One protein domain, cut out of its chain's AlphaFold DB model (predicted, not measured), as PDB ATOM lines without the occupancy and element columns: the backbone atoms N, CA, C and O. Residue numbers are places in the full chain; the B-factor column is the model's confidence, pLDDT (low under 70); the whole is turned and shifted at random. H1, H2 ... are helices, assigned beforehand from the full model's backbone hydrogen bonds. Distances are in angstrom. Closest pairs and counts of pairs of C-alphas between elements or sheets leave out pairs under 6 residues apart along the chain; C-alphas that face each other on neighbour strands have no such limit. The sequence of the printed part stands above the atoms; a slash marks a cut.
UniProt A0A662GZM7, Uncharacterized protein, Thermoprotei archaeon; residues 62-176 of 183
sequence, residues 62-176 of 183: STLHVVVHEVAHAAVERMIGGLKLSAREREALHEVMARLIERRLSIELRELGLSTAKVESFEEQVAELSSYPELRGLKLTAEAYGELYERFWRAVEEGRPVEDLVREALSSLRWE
ATOM      1  N   SER A  62     179.322 231.039 178.916       94.25
ATOM      2  CA  SER A  62     178.601 231.118 180.193       94.25
ATOM      3  C   SER A  62     178.407 232.550 180.717       94.25
ATOM      4  O   SER A  62     177.623 232.771 181.635       94.25
ATOM      5  N   THR A  63     179.065 233.558 180.127       95.38
ATOM      6  CA  THR A  63     179.029 234.949 180.627       95.38
ATOM      7  C   THR A  63     177.608 235.479 180.833       95.38
ATOM      8  O   THR A  63     177.332 236.112 181.847       95.38
ATOM      9  N   LEU A  64     176.688 235.217 179.895       95.44
ATOM     10  CA  LEU A  64     175.302 235.683 180.027       95.44
ATOM     11  C   LEU A  64     174.583 235.006 181.200       95.44
ATOM     12  O   LEU A  64     173.870 235.678 181.934       95.44
ATOM     13  N   HIS A  65     174.789 233.703 181.384       95.75
ATOM     14  CA  HIS A  65     174.223 232.952 182.502       95.75
ATOM     15  C   HIS A  65     174.711 233.515 183.846       95.75
ATOM     16  O   HIS A  65     173.882 233.842 184.691       95.75
ATOM     17  N   VAL A  66     176.018 233.784 183.983       95.25
ATOM     18  CA  VAL A  66     176.579 234.449 185.175       95.25
ATOM     19  C   VAL A  66     175.936 235.821 185.398       95.25
ATOM     20  O   VAL A  66     175.494 236.126 186.496       95.25
ATOM     21  N   VAL A  67     175.813 236.651 184.357       96.31
ATOM     22  CA  VAL A  67     175.189 237.980 184.489       96.31
ATOM     23  C   VAL A  67     173.744 237.885 184.986       96.31
ATOM     24  O   VAL A  67     173.352 238.657 185.858       96.31
ATOM     25  N   VAL A  68     172.950 236.955 184.451       97.25
ATOM     26  CA  VAL A  68     171.561 236.747 184.893       97.25
ATOM     27  C   VAL A  68     171.522 236.296 186.355       97.25
ATOM     28  O   VAL A  68     170.716 236.826 187.121       97.25
ATOM     29  N   HIS A  69     172.408 235.380 186.746       97.31
ATOM     30  CA  HIS A  69     172.520 234.869 188.111       97.31
ATOM     31  C   HIS A  69     172.844 235.980 189.123       97.31
ATOM     32  O   HIS A  69     172.122 236.174 190.101       97.31
ATOM     33  N   GLU A  70     173.852 236.809 188.840       97.00
ATOM     34  CA  GLU A  70     174.248 237.911 189.729       97.00
ATOM     35  C   GLU A  70     173.175 239.008 189.828       97.00
ATOM     36  O   GLU A  70     172.925 239.579 190.894       97.00
ATOM     37  N   VAL A  71     172.485 239.301 188.720       96.31
ATOM     38  CA  VAL A  71     171.338 240.219 188.738       96.31
ATOM     39  C   VAL A  71     170.199 239.644 189.585       96.31
ATOM     40  O   VAL A  71     169.554 240.388 190.329       96.31
ATOM     41  N   ALA A  72     169.967 238.331 189.518       97.56
ATOM     42  CA  ALA A  72     168.988 237.659 190.359       97.56
ATOM     43  C   ALA A  72     169.364 237.751 191.846       97.56
ATOM     44  O   ALA A  72     168.502 238.098 192.653       97.56
ATOM     45  N   HIS A  73     170.635 237.571 192.216       97.44
ATOM     46  CA  HIS A  73     171.093 237.806 193.590       97.44
ATOM     47  C   HIS A  73     170.831 239.231 194.070       97.44
ATOM     48  O   HIS A  73     170.318 239.418 195.174       97.44
ATOM     49  N   ALA A  74     171.113 240.245 193.247       96.19
ATOM     50  CA  ALA A  74     170.824 241.633 193.605       96.19
ATOM     51  C   ALA A  74     169.321 241.867 193.860       96.19
ATOM     52  O   ALA A  74     168.943 242.626 194.758       96.19
ATOM     53  N   ALA A  75     168.450 241.196 193.098       95.50
ATOM     54  CA  ALA A  75     167.011 241.222 193.338       95.50
ATOM     55  C   ALA A  75     166.634 240.502 194.644       95.50
ATOM     56  O   ALA A  75     165.827 241.027 195.415       95.50
ATOM     57  N   VAL A  76     167.223 239.333 194.918       96.56
ATOM     58  CA  VAL A  76     166.968 238.557 196.140       96.56
ATOM     59  C   VAL A  76     167.396 239.313 197.389       96.56
ATOM     60  O   VAL A  76     166.592 239.419 198.314       96.56
ATOM     61  N   GLU A  77     168.576 239.934 197.397       95.88
ATOM     62  CA  GLU A  77     169.041 240.740 198.534       95.88
ATOM     63  C   GLU A  77     168.038 241.853 198.860       95.88
ATOM     64  O   GLU A  77     167.675 242.079 200.017       95.88
ATOM     65  N   ARG A  78     167.490 242.508 197.828       93.62
ATOM     66  CA  ARG A  78     166.446 243.526 198.003       93.62
ATOM     67  C   ARG A  78     165.144 242.942 198.553       93.62
ATOM     68  O   ARG A  78     164.485 243.603 199.353       93.62
ATOM     69  N   MET A  79     164.766 241.740 198.122       93.62
ATOM     70  CA  MET A  79     163.563 241.049 198.587       93.62
ATOM     71  C   MET A  79     163.668 240.630 200.058       93.62
ATOM     72  O   MET A  79     162.710 240.800 200.811       93.62
ATOM     73  N   ILE A  80     164.824 240.123 200.492       94.06
ATOM     74  CA  ILE A  80     164.985 239.548 201.837       94.06
ATOM     75  C   ILE A  80     165.659 240.488 202.846       94.06
ATOM     76  O   ILE A  80     165.702 240.175 204.037       94.06
ATOM     77  N   GLY A  81     166.185 241.638 202.412       91.38
ATOM     78  CA  GLY A  81     166.999 242.544 203.231       91.38
ATOM     79  C   GLY A  81     166.342 242.998 204.542       91.38
ATOM     80  O   GLY A  81     167.023 243.147 205.554       91.38
ATOM     81  N   GLY A  82     165.014 243.152 204.564       89.44
ATOM     82  CA  GLY A  82     164.252 243.533 205.763       89.44
ATOM     83  C   GLY A  82     163.863 242.372 206.690       89.44
ATOM     84  O   GLY A  82     163.294 242.609 207.757       89.44
ATOM     85  N   LEU A  83     164.133 241.124 206.299       90.94
ATOM     86  CA  LEU A  83     163.672 239.938 207.015       90.94
ATOM     87  C   LEU A  83     164.656 239.506 208.108       90.94
ATOM     88  O   LEU A  83     165.879 239.536 207.947       90.94
ATOM     89  N   LYS A  84     164.103 239.054 209.238       91.62
ATOM     90  CA  LYS A  84     164.868 238.470 210.347       91.62
ATOM     91  C   LYS A  84     165.162 237.001 210.046       91.62
ATOM     92  O   LYS A  84     164.386 236.131 210.421       91.62
ATOM     93  N   LEU A  85     166.273 236.761 209.361       90.50
ATOM     94  CA  LEU A  85     166.754 235.437 208.965       90.50
ATOM     95  C   LEU A  85     168.073 235.126 209.674       90.50
ATOM     96  O   LEU A  85     168.888 236.028 209.894       90.50
ATOM     97  N   SER A  86     168.312 233.858 210.003       90.12
ATOM     98  CA  SER A  86     169.657 233.402 210.360       90.12
ATOM     99  C   SER A  86     170.604 233.540 209.162       90.12
ATOM    100  O   SER A  86     170.167 233.570 208.012       90.12
ATOM    101  N   ALA A  87     171.917 233.592 209.410       89.31
ATOM    102  CA  ALA A  87     172.910 233.666 208.332       89.31
ATOM    103  C   ALA A  87     172.763 232.504 207.331       89.31
ATOM    104  O   ALA A  87     172.826 232.714 206.127       89.31
ATOM    105  N   ARG A  88     172.473 231.294 207.832       87.75
ATOM    106  CA  ARG A  88     172.264 230.099 207.004       87.75
ATOM    107  C   ARG A  88     171.015 230.200 206.131       87.75
ATOM    108  O   ARG A  88     171.065 229.841 204.963       87.75
ATOM    109  N   GLU A  89     169.896 230.665 206.688       90.56
ATOM    110  CA  GLU A  89     168.659 230.862 205.916       90.56
ATOM    111  C   GLU A  89     168.831 231.947 204.858       90.56
ATOM    112  O   GLU A  89     168.352 231.780 203.742       90.56
ATOM    113  N   ARG A  90     169.523 233.039 205.202       92.56
ATOM    114  CA  ARG A  90     169.823 234.127 204.271       92.56
ATOM    115  C   ARG A  90     170.618 233.623 203.074       92.56
ATOM    116  O   ARG A  90     170.192 233.861 201.952       92.56
ATOM    117  N   GLU A  91     171.709 232.903 203.321       92.06
ATOM    118  CA  GLU A  91     172.555 232.341 202.265       92.06
ATOM    119  C   GLU A  91     171.775 231.357 201.386       92.06
ATOM    120  O   GLU A  91     171.761 231.459 200.163       92.06
ATOM    121  N   ALA A  92     171.031 230.444 202.016       92.62
ATOM    122  CA  ALA A  92     170.243 229.459 201.290       92.62
ATOM    123  C   ALA A  92     169.153 230.092 200.430       92.62
ATOM    124  O   ALA A  92     168.930 229.652 199.307       92.62
ATOM    125  N   LEU A  93     168.490 231.135 200.927       94.31
ATOM    126  CA  LEU A  93     167.537 231.898 200.131       94.31
ATOM    127  C   LEU A  93     168.208 232.650 198.990       94.31
ATOM    128  O   LEU A  93     167.638 232.676 197.903       94.31
ATOM    129  N   HIS A  94     169.390 233.225 199.227       95.00
ATOM    130  CA  HIS A  94     170.172 233.909 198.203       95.00
ATOM    131  C   HIS A  94     170.382 233.012 196.992       95.00
ATOM    132  O   HIS A  94     169.972 233.370 195.891       95.00
ATOM    133  N   GLU A  95     170.937 231.829 197.223       95.69
ATOM    134  CA  GLU A  95     171.277 230.870 196.177       95.69
ATOM    135  C   GLU A  95     170.045 230.225 195.540       95.69
ATOM    136  O   GLU A  95     169.898 230.189 194.317       95.69
ATOM    137  N   VAL A  96     169.109 229.743 196.363       95.75
ATOM    138  CA  VAL A  96     167.923 229.040 195.866       95.75
ATOM    139  C   VAL A  96     167.047 229.985 195.057       95.75
ATOM    140  O   VAL A  96     166.707 229.673 193.919       95.75
ATOM    141  N   MET A  97     166.687 231.154 195.594       96.75
ATOM    142  CA  MET A  97     165.808 232.074 194.869       96.75
ATOM    143  C   MET A  97     166.493 232.661 193.635       96.75
ATOM    144  O   MET A  97     165.824 232.801 192.610       96.75
ATOM    145  N   ALA A  98     167.798 232.961 193.688       97.50
ATOM    146  CA  ALA A  98     168.515 233.467 192.519       97.50
ATOM    147  C   ALA A  98     168.460 232.468 191.362       97.50
ATOM    148  O   ALA A  98     168.123 232.855 190.248       97.50
ATOM    149  N   ARG A  99     168.651 231.171 191.626       97.00
ATOM    150  CA  ARG A  99     168.568 230.116 190.601       97.00
ATOM    151  C   ARG A  99     167.167 229.890 190.048       97.00
ATOM    152  O   ARG A  99     167.021 229.623 188.851       97.00
ATOM    153  N   LEU A 100     166.128 230.013 190.880       97.50
ATOM    154  CA  LEU A 100     164.733 229.961 190.417       97.50
ATOM    155  C   LEU A 100     164.429 231.117 189.452       97.50
ATOM    156  O   LEU A 100     163.797 230.901 188.413       97.50
ATOM    157  N   ILE A 101     164.908 232.320 189.791       98.06
ATOM    158  CA  ILE A 101     164.810 233.541 188.976       98.06
ATOM    159  C   ILE A 101     165.575 233.378 187.668       98.06
ATOM    160  O   ILE A 101     165.021 233.555 186.584       98.06
ATOM    161  N   GLU A 102     166.838 232.993 187.777       98.31
ATOM    162  CA  GLU A 102     167.757 232.822 186.667       98.31
ATOM    163  C   GLU A 102     167.231 231.810 185.650       98.31
ATOM    164  O   GLU A 102     167.176 232.125 184.463       98.31
ATOM    165  N   ARG A 103     166.742 230.646 186.098       98.00
ATOM    166  CA  ARG A 103     166.149 229.638 185.209       98.00
ATOM    167  C   ARG A 103     165.040 230.232 184.344       98.00
ATOM    168  O   ARG A 103     165.033 230.032 183.130       98.00
ATOM    169  N   ARG A 104     164.097 230.948 184.963       98.00
ATOM    170  CA  ARG A 104     162.955 231.532 184.251       98.00
ATOM    171  C   ARG A 104     163.399 232.592 183.257       98.00
ATOM    172  O   ARG A 104     162.982 232.550 182.104       98.00
ATOM    173  N   LEU A 105     164.259 233.513 183.688       98.06
ATOM    174  CA  LEU A 105     164.746 234.580 182.820       98.06
ATOM    175  C   LEU A 105     165.592 234.025 181.672       98.06
ATOM    176  O   LEU A 105     165.468 234.495 180.549       98.06
ATOM    177  N   SER A 106     166.385 232.979 181.897       98.00
ATOM    178  CA  SER A 106     167.136 232.305 180.836       98.00
ATOM    179  C   SER A 106     166.229 231.644 179.793       98.00
ATOM    180  O   SER A 106     166.552 231.688 178.604       98.00
ATOM    181  N   ILE A 107     165.077 231.086 180.195       97.88
ATOM    182  CA  ILE A 107     164.052 230.593 179.255       97.88
ATOM    183  C   ILE A 107     163.529 231.754 178.399       97.88
ATOM    184  O   ILE A 107     163.561 231.670 177.173       97.88
ATOM    185  N   GLU A 108     163.141 232.866 179.026       98.00
ATOM    186  CA  GLU A 108     162.635 234.048 178.314       98.00
ATOM    187  C   GLU A 108     163.694 234.652 177.370       98.00
ATOM    188  O   GLU A 108     163.401 235.011 176.230       98.00
ATOM    189  N   LEU A 109     164.966 234.701 177.779       98.00
ATOM    190  CA  LEU A 109     166.069 235.165 176.929       98.00
ATOM    191  C   LEU A 109     166.283 234.249 175.714       98.00
ATOM    192  O   LEU A 109     166.590 234.736 174.622       98.00
ATOM    193  N   ARG A 110     166.089 232.932 175.862       97.06
ATOM    194  CA  ARG A 110     166.128 231.989 174.732       97.06
ATOM    195  C   ARG A 110     164.976 232.212 173.764       97.06
ATOM    196  O   ARG A 110     165.203 232.179 172.557       97.06
ATOM    197  N   GLU A 111     163.777 232.486 174.270       97.62
ATOM    198  CA  GLU A 111     162.608 232.844 173.455       97.62
ATOM    199  C   GLU A 111     162.816 234.165 172.694       97.62
ATOM    200  O   GLU A 111     162.342 234.314 171.568       97.62
ATOM    201  N   LEU A 112     163.609 235.087 173.253       96.94
ATOM    202  CA  LEU A 112     164.072 236.309 172.582       96.94
ATOM    203  C   LEU A 112     165.215 236.078 171.571       96.94
ATOM    204  O   LEU A 112     165.643 237.022 170.904       96.94
ATOM    205  N   GLY A 113     165.712 234.847 171.427       96.81
ATOM    206  CA  GLY A 113     166.736 234.474 170.447       96.81
ATOM    207  C   GLY A 113     168.185 234.587 170.932       96.81
ATOM    208  O   GLY A 113     169.105 234.469 170.120       96.81
ATOM    209  N   LEU A 114     168.430 234.786 172.232       96.88
ATOM    210  CA  LEU A 114     169.789 234.856 172.778       96.88
ATOM    211  C   LEU A 114     170.354 233.441 172.948       96.88
ATOM    212  O   LEU A 114     170.111 232.750 173.937       96.88
ATOM    213  N   SER A 115     171.132 232.994 171.963       94.06
ATOM    214  CA  SER A 115     171.620 231.612 171.879       94.06
ATOM    215  C   SER A 115     172.616 231.212 172.974       94.06
ATOM    216  O   SER A 115     172.763 230.019 173.231       94.06
ATOM    217  N   THR A 116     173.266 232.160 173.649       95.38
ATOM    218  CA  THR A 116     174.187 231.879 174.765       95.38
ATOM    219  C   THR A 116     173.493 231.789 176.125       95.38
ATOM    220  O   THR A 116     174.140 231.432 177.104       95.38
ATOM    221  N   ALA A 117     172.189 232.079 176.218       96.31
ATOM    222  CA  ALA A 117     171.444 231.894 177.460       96.31
ATOM    223  C   ALA A 117     171.349 230.393 177.790       96.31
ATOM    224  O   ALA A 117     170.751 229.611 177.045       96.31
ATOM    225  N   LYS A 118     171.974 229.983 178.896       94.38
ATOM    226  CA  LYS A 118     171.964 228.600 179.379       94.38
ATOM    227  C   LYS A 118     170.706 228.381 180.218       94.38
ATOM    228  O   LYS A 118     170.459 229.123 181.160       94.38
ATOM    229  N   VAL A 119     169.925 227.359 179.877       96.44
ATOM    230  CA  VAL A 119     168.829 226.871 180.723       96.44
ATOM    231  C   VAL A 119     169.278 225.540 181.292       96.44
ATOM    232  O   VAL A 119     169.230 224.522 180.606       96.44
ATOM    233  N   GLU A 120     169.770 225.581 182.520       96.12
ATOM    234  CA  GLU A 120     170.231 224.399 183.244       96.12
ATOM    235  C   GLU A 120     169.076 223.436 183.511       96.12
ATOM    236  O   GLU A 120     167.917 223.848 183.527       96.12
ATOM    237  N   SER A 121     169.347 222.154 183.725       97.31
ATOM    238  CA  SER A 121     168.361 221.218 184.269       97.31
ATOM    239  C   SER A 121     168.190 221.427 185.781       97.31
ATOM    240  O   SER A 121     168.982 222.113 186.430       97.31
ATOM    241  N   PHE A 122     167.144 220.849 186.376       97.62
ATOM    242  CA  PHE A 122     166.989 220.909 187.834       97.62
ATOM    243  C   PHE A 122     168.094 220.127 188.553       97.62
ATOM    244  O   PHE A 122     168.542 220.538 189.618       97.62
ATOM    245  N   GLU A 123     168.569 219.029 187.963       97.31
ATOM    246  CA  GLU A 123     169.706 218.252 188.456       97.31
ATOM    247  C   GLU A 123     170.992 219.078 188.467       97.31
ATOM    248  O   GLU A 123     171.714 219.042 189.461       97.31
ATOM    249  N   GLU A 124     171.257 219.840 187.401       96.31
ATOM    250  CA  GLU A 124     172.413 220.741 187.329       96.31
ATOM    251  C   GLU A 124     172.341 221.801 188.436       96.31
ATOM    252  O   GLU A 124     173.273 221.921 189.229       96.31
ATOM    253  N   GLN A 125     171.201 222.485 188.588       95.69
ATOM    254  CA  GLN A 125     171.038 223.511 189.627       95.69
ATOM    255  C   GLN A 125     171.154 222.946 191.050       95.69
ATOM    256  O   GLN A 125     171.765 223.567 191.918       95.69
ATOM    257  N   VAL A 126     170.607 221.753 191.310       94.81
ATOM    258  CA  VAL A 126     170.746 221.074 192.610       94.81
ATOM    259  C   VAL A 126     172.188 220.630 192.871       94.81
ATOM    260  O   VAL A 126     172.662 220.728 194.008       94.81
ATOM    261  N   ALA A 127     172.899 220.155 191.845       93.44
ATOM    262  CA  ALA A 127     174.308 219.794 191.966       93.44
ATOM    263  C   ALA A 127     175.168 221.018 192.312       93.44
ATOM    264  O   ALA A 127     176.016 220.932 193.201       93.44
ATOM    265  N   GLU A 128     174.907 222.163 191.679       92.44
ATOM    266  CA  GLU A 128     175.600 223.411 191.994       92.44
ATOM    267  C   GLU A 128     175.274 223.900 193.407       92.44
ATOM    268  O   GLU A 128     176.202 224.151 194.173       92.44
ATOM    269  N   LEU A 129     173.999 223.913 193.819       92.31
ATOM    270  CA  LEU A 129     173.599 224.230 195.201       92.31
ATOM    271  C   LEU A 129     174.320 223.348 196.236       92.31
ATOM    272  O   LEU A 129     174.729 223.821 197.293       92.31
ATOM    273  N   SER A 130     174.527 222.070 195.924       87.75
ATOM    274  CA  SER A 130     175.219 221.129 196.816       87.75
ATOM    275  C   SER A 130     176.727 221.390 196.935       87.75
ATOM    276  O   SER A 130     177.366 220.861 197.848       87.75
ATOM    277  N   SER A 131     177.306 222.183 196.028       86.88
ATOM    278  CA  SER A 131     178.729 222.536 196.041       86.88
ATOM    279  C   SER A 131     179.065 223.670 197.018       86.88
ATOM    280  O   SER A 131     180.212 223.758 197.465       86.88
ATOM    281  N   TYR A 132     178.073 224.477 197.415       83.75
ATOM    282  CA  TYR A 132     178.251 225.578 198.362       83.75
ATOM    283  C   TYR A 132     178.481 225.036 199.781       83.75
ATOM    284  O   TYR A 132     177.628 224.313 200.320       83.75
ATOM    285  N   PRO A 133     179.609 225.374 200.433       82.00
ATOM    286  CA  PRO A 133     179.898 224.941 201.800       82.00
ATOM    287  C   PRO A 133     178.785 225.267 202.807       82.00
ATOM    288  O   PRO A 133     178.506 224.467 203.703       82.00
ATOM    289  N   GLU A 134     178.130 226.410 202.646       82.12
ATOM    290  CA  GLU A 134     177.075 226.956 203.501       82.12
ATOM    291  C   GLU A 134     175.766 226.161 203.381       82.12
ATOM    292  O   GLU A 134     174.983 226.065 204.335       82.12
ATOM    293  N   LEU A 135     175.563 225.523 202.226       84.50
ATOM    294  CA  LEU A 135     174.416 224.669 201.927       84.50
ATOM    295  C   LEU A 135     174.689 223.194 202.215       84.50
ATOM    296  O   LEU A 135     173.818 222.349 202.005       84.50
ATOM    297  N   ARG A 136     175.858 222.862 202.778       82.44
ATOM    298  CA  ARG A 136     176.185 221.489 203.164       82.44
ATOM    299  C   ARG A 136     175.087 220.889 204.051       82.44
ATOM    300  O   ARG A 136     174.651 221.475 205.049       82.44
ATOM    301  N   GLY A 137     174.655 219.686 203.673       82.19
ATOM    302  CA  GLY A 137     173.588 218.946 204.347       82.19
ATOM    303  C   GLY A 137     172.172 219.397 203.980       82.19
ATOM    304  O   GLY A 137     171.229 218.910 204.602       82.19
ATOM    305  N   LEU A 138     171.996 220.314 203.018       87.50
ATOM    306  CA  LEU A 138     170.689 220.617 202.434       87.50
ATOM    307  C   LEU A 138     170.186 219.394 201.650       87.50
ATOM    308  O   LEU A 138     170.836 218.913 200.726       87.50
ATOM    309  N   LYS A 139     169.015 218.887 202.029       88.19
ATOM    310  CA  LYS A 139     168.303 217.803 201.355       88.19
ATOM    311  C   LYS A 139     167.339 218.395 200.347       88.19
ATOM    312  O   LYS A 139     166.211 218.740 200.692       88.19
ATOM    313  N   LEU A 140     167.793 218.489 199.105       90.19
ATOM    314  CA  LEU A 140     166.985 218.966 197.996       90.19
ATOM    315  C   LEU A 140     167.198 218.041 196.799       90.19
ATOM    316  O   LEU A 140     168.316 217.891 196.321       90.19
ATOM    317  N   THR A 141     166.139 217.368 196.358       94.00
ATOM    318  CA  THR A 141     166.162 216.557 195.133       94.00
ATOM    319  C   THR A 141     165.773 217.421 193.938       94.00
ATOM    320  O   THR A 141     165.090 218.431 194.108       94.00
ATOM    321  N   ALA A 142     166.156 217.016 192.724       95.62
ATOM    322  CA  ALA A 142     165.737 217.706 191.500       95.62
ATOM    323  C   ALA A 142     164.205 217.776 191.367       95.62
ATOM    324  O   ALA A 142     163.672 218.811 190.979       95.62
ATOM    325  N   GLU A 143     163.493 216.717 191.767       96.31
ATOM    326  CA  GLU A 143     162.026 216.682 191.789       96.31
ATOM    327  C   GLU A 143     161.444 217.715 192.763       96.31
ATOM    328  O   GLU A 143     160.674 218.580 192.353       96.31
ATOM    329  N   ALA A 144     161.874 217.704 194.032       94.81
ATOM    330  CA  ALA A 144     161.393 218.657 195.034       94.81
ATOM    331  C   ALA A 144     161.746 220.110 194.672       94.81
ATOM    332  O   ALA A 144     160.975 221.032 194.944       94.81
ATOM    333  N   TYR A 145     162.905 220.315 194.044       96.06
ATOM    334  CA  TYR A 145     163.330 221.614 193.540       96.06
ATOM    335  C   TYR A 145     162.482 222.082 192.349       96.06
ATOM    336  O   TYR A 145     162.086 223.245 192.301       96.06
ATOM    337  N   GLY A 146     162.124 221.176 191.437       97.12
ATOM    338  CA  GLY A 146     161.186 221.451 190.350       97.12
ATOM    339  C   GLY A 146     159.792 221.820 190.860       97.12
ATOM    340  O   GLY A 146     159.205 222.800 190.409       97.12
ATOM    341  N   GLU A 147     159.275 221.114 191.867       96.50
ATOM    342  CA  GLU A 147     158.002 221.491 192.490       96.50
ATOM    343  C   GLU A 147     158.066 222.860 193.182       96.50
ATOM    344  O   GLU A 147     157.103 223.630 193.130       96.50
ATOM    345  N   LEU A 148     159.188 223.170 193.843       96.62
ATOM    346  CA  LEU A 148     159.430 224.492 194.416       96.62
ATOM    347  C   LEU A 148     159.411 225.566 193.322       96.62
ATOM    348  O   LEU A 148     158.756 226.588 193.512       96.62
ATOM    349  N   TYR A 149     160.075 225.331 192.189       97.50
ATOM    350  CA  TYR A 149     160.073 226.249 191.049       97.50
ATOM    351  C   TYR A 149     158.649 226.572 190.584       97.50
ATOM    352  O   TYR A 149     158.291 227.746 190.481       97.50
ATOM    353  N   GLU A 150     157.807 225.556 190.394       97.06
ATOM    354  CA  GLU A 150     156.417 225.749 189.962       97.06
ATOM    355  C   GLU A 150     155.585 226.535 190.988       97.06
ATOM    356  O   GLU A 150     154.839 227.449 190.628       97.06
ATOM    357  N   ARG A 151     155.715 226.220 192.285       96.19
ATOM    358  CA  ARG A 151     155.003 226.955 193.349       96.19
ATOM    359  C   ARG A 151     155.467 228.405 193.454       96.19
ATOM    360  O   ARG A 151     154.633 229.297 193.604       96.19
ATOM    361  N   PHE A 152     156.778 228.630 193.372       96.69
ATOM    362  CA  PHE A 152     157.384 229.953 193.453       96.69
ATOM    363  C   PHE A 152     156.870 230.861 192.334       96.69
ATOM    364  O   PHE A 152     156.375 231.952 192.607       96.69
ATOM    365  N   TRP A 153     156.908 230.395 191.083       96.44
ATOM    366  CA  TRP A 153     156.459 231.201 189.947       96.44
ATOM    367  C   TRP A 153     154.955 231.404 189.899       96.44
ATOM    368  O   TRP A 153     154.521 232.514 189.602       96.44
ATOM    369  N   ARG A 154     154.159 230.408 190.300       96.38
ATOM    370  CA  ARG A 154     152.714 230.604 190.476       96.38
ATOM    371  C   ARG A 154     152.420 231.727 191.470       96.38
ATOM    372  O   ARG A 154     151.592 232.587 191.198       96.38
ATOM    373  N   ALA A 155     153.130 231.759 192.599       95.62
ATOM    374  CA  ALA A 155     152.965 232.817 193.590       95.62
ATOM    375  C   ALA A 155     153.364 234.203 193.044       95.62
ATOM    376  O   ALA A 155     152.698 235.194 193.352       95.62
ATOM    377  N   VAL A 156     154.406 234.281 192.206       95.94
ATOM    378  CA  VAL A 156     154.789 235.518 191.503       95.94
ATOM    379  C   VAL A 156     153.693 235.963 190.526       95.94
ATOM    380  O   VAL A 156     153.318 237.134 190.529       95.94
ATOM    381  N   GLU A 157     153.152 235.046 189.722       95.62
ATOM    382  CA  GLU A 157     152.083 235.321 188.748       95.62
ATOM    383  C   GLU A 157     150.779 235.780 189.417       95.62
ATOM    384  O   GLU A 157     150.092 236.667 188.910       95.62
ATOM    385  N   GLU A 158     150.465 235.229 190.590       96.31
ATOM    386  CA  GLU A 158     149.335 235.637 191.431       96.31
ATOM    387  C   GLU A 158     149.553 236.994 192.129       96.31
ATOM    388  O   GLU A 158     148.634 237.522 192.757       96.31
ATOM    389  N   GLY A 159     150.755 237.574 192.038       95.69
ATOM    390  CA  GLY A 159     151.097 238.841 192.684       95.69
ATOM    391  C   GLY A 159     151.187 238.741 194.207       95.69
ATOM    392  O   GLY A 159     150.900 239.717 194.907       95.69
ATOM    393  N   ARG A 160     151.553 237.564 194.738       95.19
ATOM    394  CA  ARG A 160     151.720 237.356 196.182       95.19
ATOM    395  C   ARG A 160     152.872 238.214 196.733       95.19
ATOM    396  O   ARG A 160     153.830 238.506 196.015       95.19
ATOM    397  N   PRO A 161     152.792 238.635 198.008       93.44
ATOM    398  CA  PRO A 161     153.827 239.458 198.626       93.44
ATOM    399  C   PRO A 161     155.165 238.709 198.732       93.44
ATOM    400  O   PRO A 161     155.208 237.480 198.780       93.44
ATOM    401  N   VAL A 162     156.271 239.450 198.814       90.62
ATOM    402  CA  VAL A 162     157.632 238.883 198.870       90.62
ATOM    403  C   VAL A 162     157.804 237.924 200.051       90.62
ATOM    404  O   VAL A 162     158.447 236.887 199.921       90.62
ATOM    405  N   GLU A 163     157.187 238.226 201.191       91.12
ATOM    406  CA  GLU A 163     157.209 237.383 202.387       91.12
ATOM    407  C   GLU A 163     156.627 235.991 202.131       91.12
ATOM    408  O   GLU A 163     157.081 235.008 202.721       91.12
ATOM    409  N   ASP A 164     155.636 235.895 201.245       91.81
ATOM    410  CA  ASP A 164     155.062 234.621 200.843       91.81
ATOM    411  C   ASP A 164     156.022 233.854 199.931       91.81
ATOM    412  O   ASP A 164     156.238 232.671 200.171       91.81
ATOM    413  N   LEU A 165     156.663 234.518 198.963       93.94
ATOM    414  CA  LEU A 165     157.679 233.896 198.098       93.94
ATOM    415  C   LEU A 165     158.839 233.317 198.916       93.94
ATOM    416  O   LEU A 165     159.264 232.179 198.712       93.94
ATOM    417  N   VAL A 166     159.313 234.090 199.893       91.81
ATOM    418  CA  VAL A 166     160.362 233.667 200.825       91.81
ATOM    419  C   VAL A 166     159.899 232.481 201.666       91.81
ATOM    420  O   VAL A 166     160.664 231.539 201.878       91.81
ATOM    421  N   ARG A 167     158.641 232.484 202.127       89.38
ATOM    422  CA  ARG A 167     158.074 231.358 202.877       89.38
ATOM    423  C   ARG A 167     157.997 230.093 202.024       89.38
ATOM    424  O   ARG A 167     158.352 229.032 202.531       89.38
ATOM    425  N   GLU A 168     157.577 230.188 200.761       90.50
ATOM    426  CA  GLU A 168     157.552 229.046 199.834       90.50
ATOM    427  C   GLU A 168     158.953 228.430 199.694       90.50
ATOM    428  O   GLU A 168     159.121 227.220 199.900       90.50
ATOM    429  N   ALA A 169     159.966 229.270 199.453       92.25
ATOM    430  CA  ALA A 169     161.360 228.849 199.351       92.25
ATOM    431  C   ALA A 169     161.848 228.186 200.649       92.25
ATOM    432  O   ALA A 169     162.189 227.005 200.628       92.25
ATOM    433  N   LEU A 170     161.788 228.881 201.793       90.00
ATOM    434  CA  LEU A 170     162.233 228.351 203.093       90.00
ATOM    435  C   LEU A 170     161.530 227.050 203.479       90.00
ATOM    436  O   LEU A 170     162.159 226.129 203.997       90.00
ATOM    437  N   SER A 171     160.221 226.956 203.229       87.75
ATOM    438  CA  SER A 171     159.434 225.778 203.600       87.75
ATOM    439  C   SER A 171     159.886 224.507 202.882       87.75
ATOM    440  O   SER A 171     159.655 223.416 203.407       87.75
ATOM    441  N   SER A 172     160.563 224.651 201.741       84.50
ATOM    442  CA  SER A 172     161.088 223.558 200.924       84.50
ATOM    443  C   SER A 172     162.533 223.192 201.291       84.50
ATOM    444  O   SER A 172     163.028 222.153 200.863       84.50
ATOM    445  N   LEU A 173     163.204 223.996 202.125       87.69
ATOM    446  CA  LEU A 173     164.568 223.731 202.575       87.69
ATOM    447  C   LEU A 173     164.551 222.848 203.827       87.69
ATOM    448  O   LEU A 173     163.884 223.127 204.832       87.69
ATOM    449  N   ARG A 174     165.275 221.731 203.762       86.12
ATOM    450  CA  ARG A 174     165.426 220.769 204.858       86.12
ATOM    451  C   ARG A 174     166.896 220.442 205.005       86.12
ATOM    452  O   ARG A 174     167.529 220.058 204.032       86.12
ATOM    453  N   TRP A 175     167.432 220.555 206.210       82.94
ATOM    454  CA  TRP A 175     168.808 220.157 206.489       82.94
ATOM    455  C   TRP A 175     168.851 218.840 207.247       82.94
ATOM    456  O   TRP A 175     167.932 218.517 208.001       82.94
ATOM    457  N   GLU A 176     169.936 218.090 207.075       77.12
ATOM    458  CA  GLU A 176     170.272 217.023 208.010       77.12
ATOM    459  C   GLU A 176     170.404 217.598 209.417       77.12
ATOM    460  O   GLU A 176     171.123 218.575 209.648       77.12
TER     461      GLU A 176
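AT A GLANCE: This is residues 62 to 176 of the 183 residues of an uncharacterized protein of Thermoprotei archaeon (UniProt A0A662GZM7). One long helix, H2, runs through the middle, with the other four helices on three sides of it: H1 crosses it slantwise on one side, the antiparallel hairpin of H4 and H5 crosses it nearly at right angles on another, and short H3 is on the third. H5 packs on H2, and H3 meets H4 at a corner near the beginnings of both. The printed part has 115 residues with five named helices, in the order H1, H2, H3, H4, H5, and no named strand; the class is all helix. The whole is compact and rounded, with a radius of gyration of the C-alphas of 13.6 A and spans of 39, 31 and 24 A.

HOW THE PARTS SIT: H2, residues 87 to 111, has its centre 2.8 A from the mean of the C-alphas. H1, residues 63 to 80, touches it at a steep tilt of 48 degrees, opposite ways; their closest C-alphas, those of Ala 72 and Ala 98, are 4.7 A apart. H5, residues 162 to 172, touches residues 89 to 97 of H2, about perpendicular at 76 degrees, closest at the C-alphas of Leu 93 and Ala 169, 6.9 A. H4, residues 142 to 157, forms a helical hairpin with H5, at a shallow tilt of 14 degrees, opposite ways; their closest C-alphas are those of Phe 152 and Leu 165, 6.1 A. H4 and H2 are close but not clearly touching, with the C-alphas of Leu 100 and Tyr 149 closest at 6.0 A. H3, residues 122 to 131, forms a helical hairpin with H2; they only just touch, with 3 pairs of C-alphas within 8 A, the closest being Glu 95 and Leu 129 at 7.1 A. Residues 142 to 146 of H4 touch H3, closest at the C-alphas of Phe 122 and Ala 142, 5.0 A. H1 is apart from H3 and H4, and H3 is apart from H5. In H1, H2, H3, H4 and H5 every O i to N i+4 pair is within hydrogen-bond range.

IN THESE COORDINATES: H2 is the longest helix, 36.4 A from C-alpha 87 at (172.910, 233.666, 208.332) to C-alpha 111 at (162.608, 232.844, 173.455). H1 is 25.9 A long and begins with C-alpha 63 at (179.029, 234.949, 180.627). H4 is 22.5 A long, H5 15.8 A and H3 14.4 A; H5 ends with C-alpha 172 at (161.088, 223.558, 200.924).

THE WHOLE: The two C-alphas farthest apart, those of Gly 113 and Glu 176, are 41.6 A apart. The printed part has no cut and no long link; the link from H4 to H5 is tight. The mean pLDDT of the printed part is 93.5, and no printed residue is under 70.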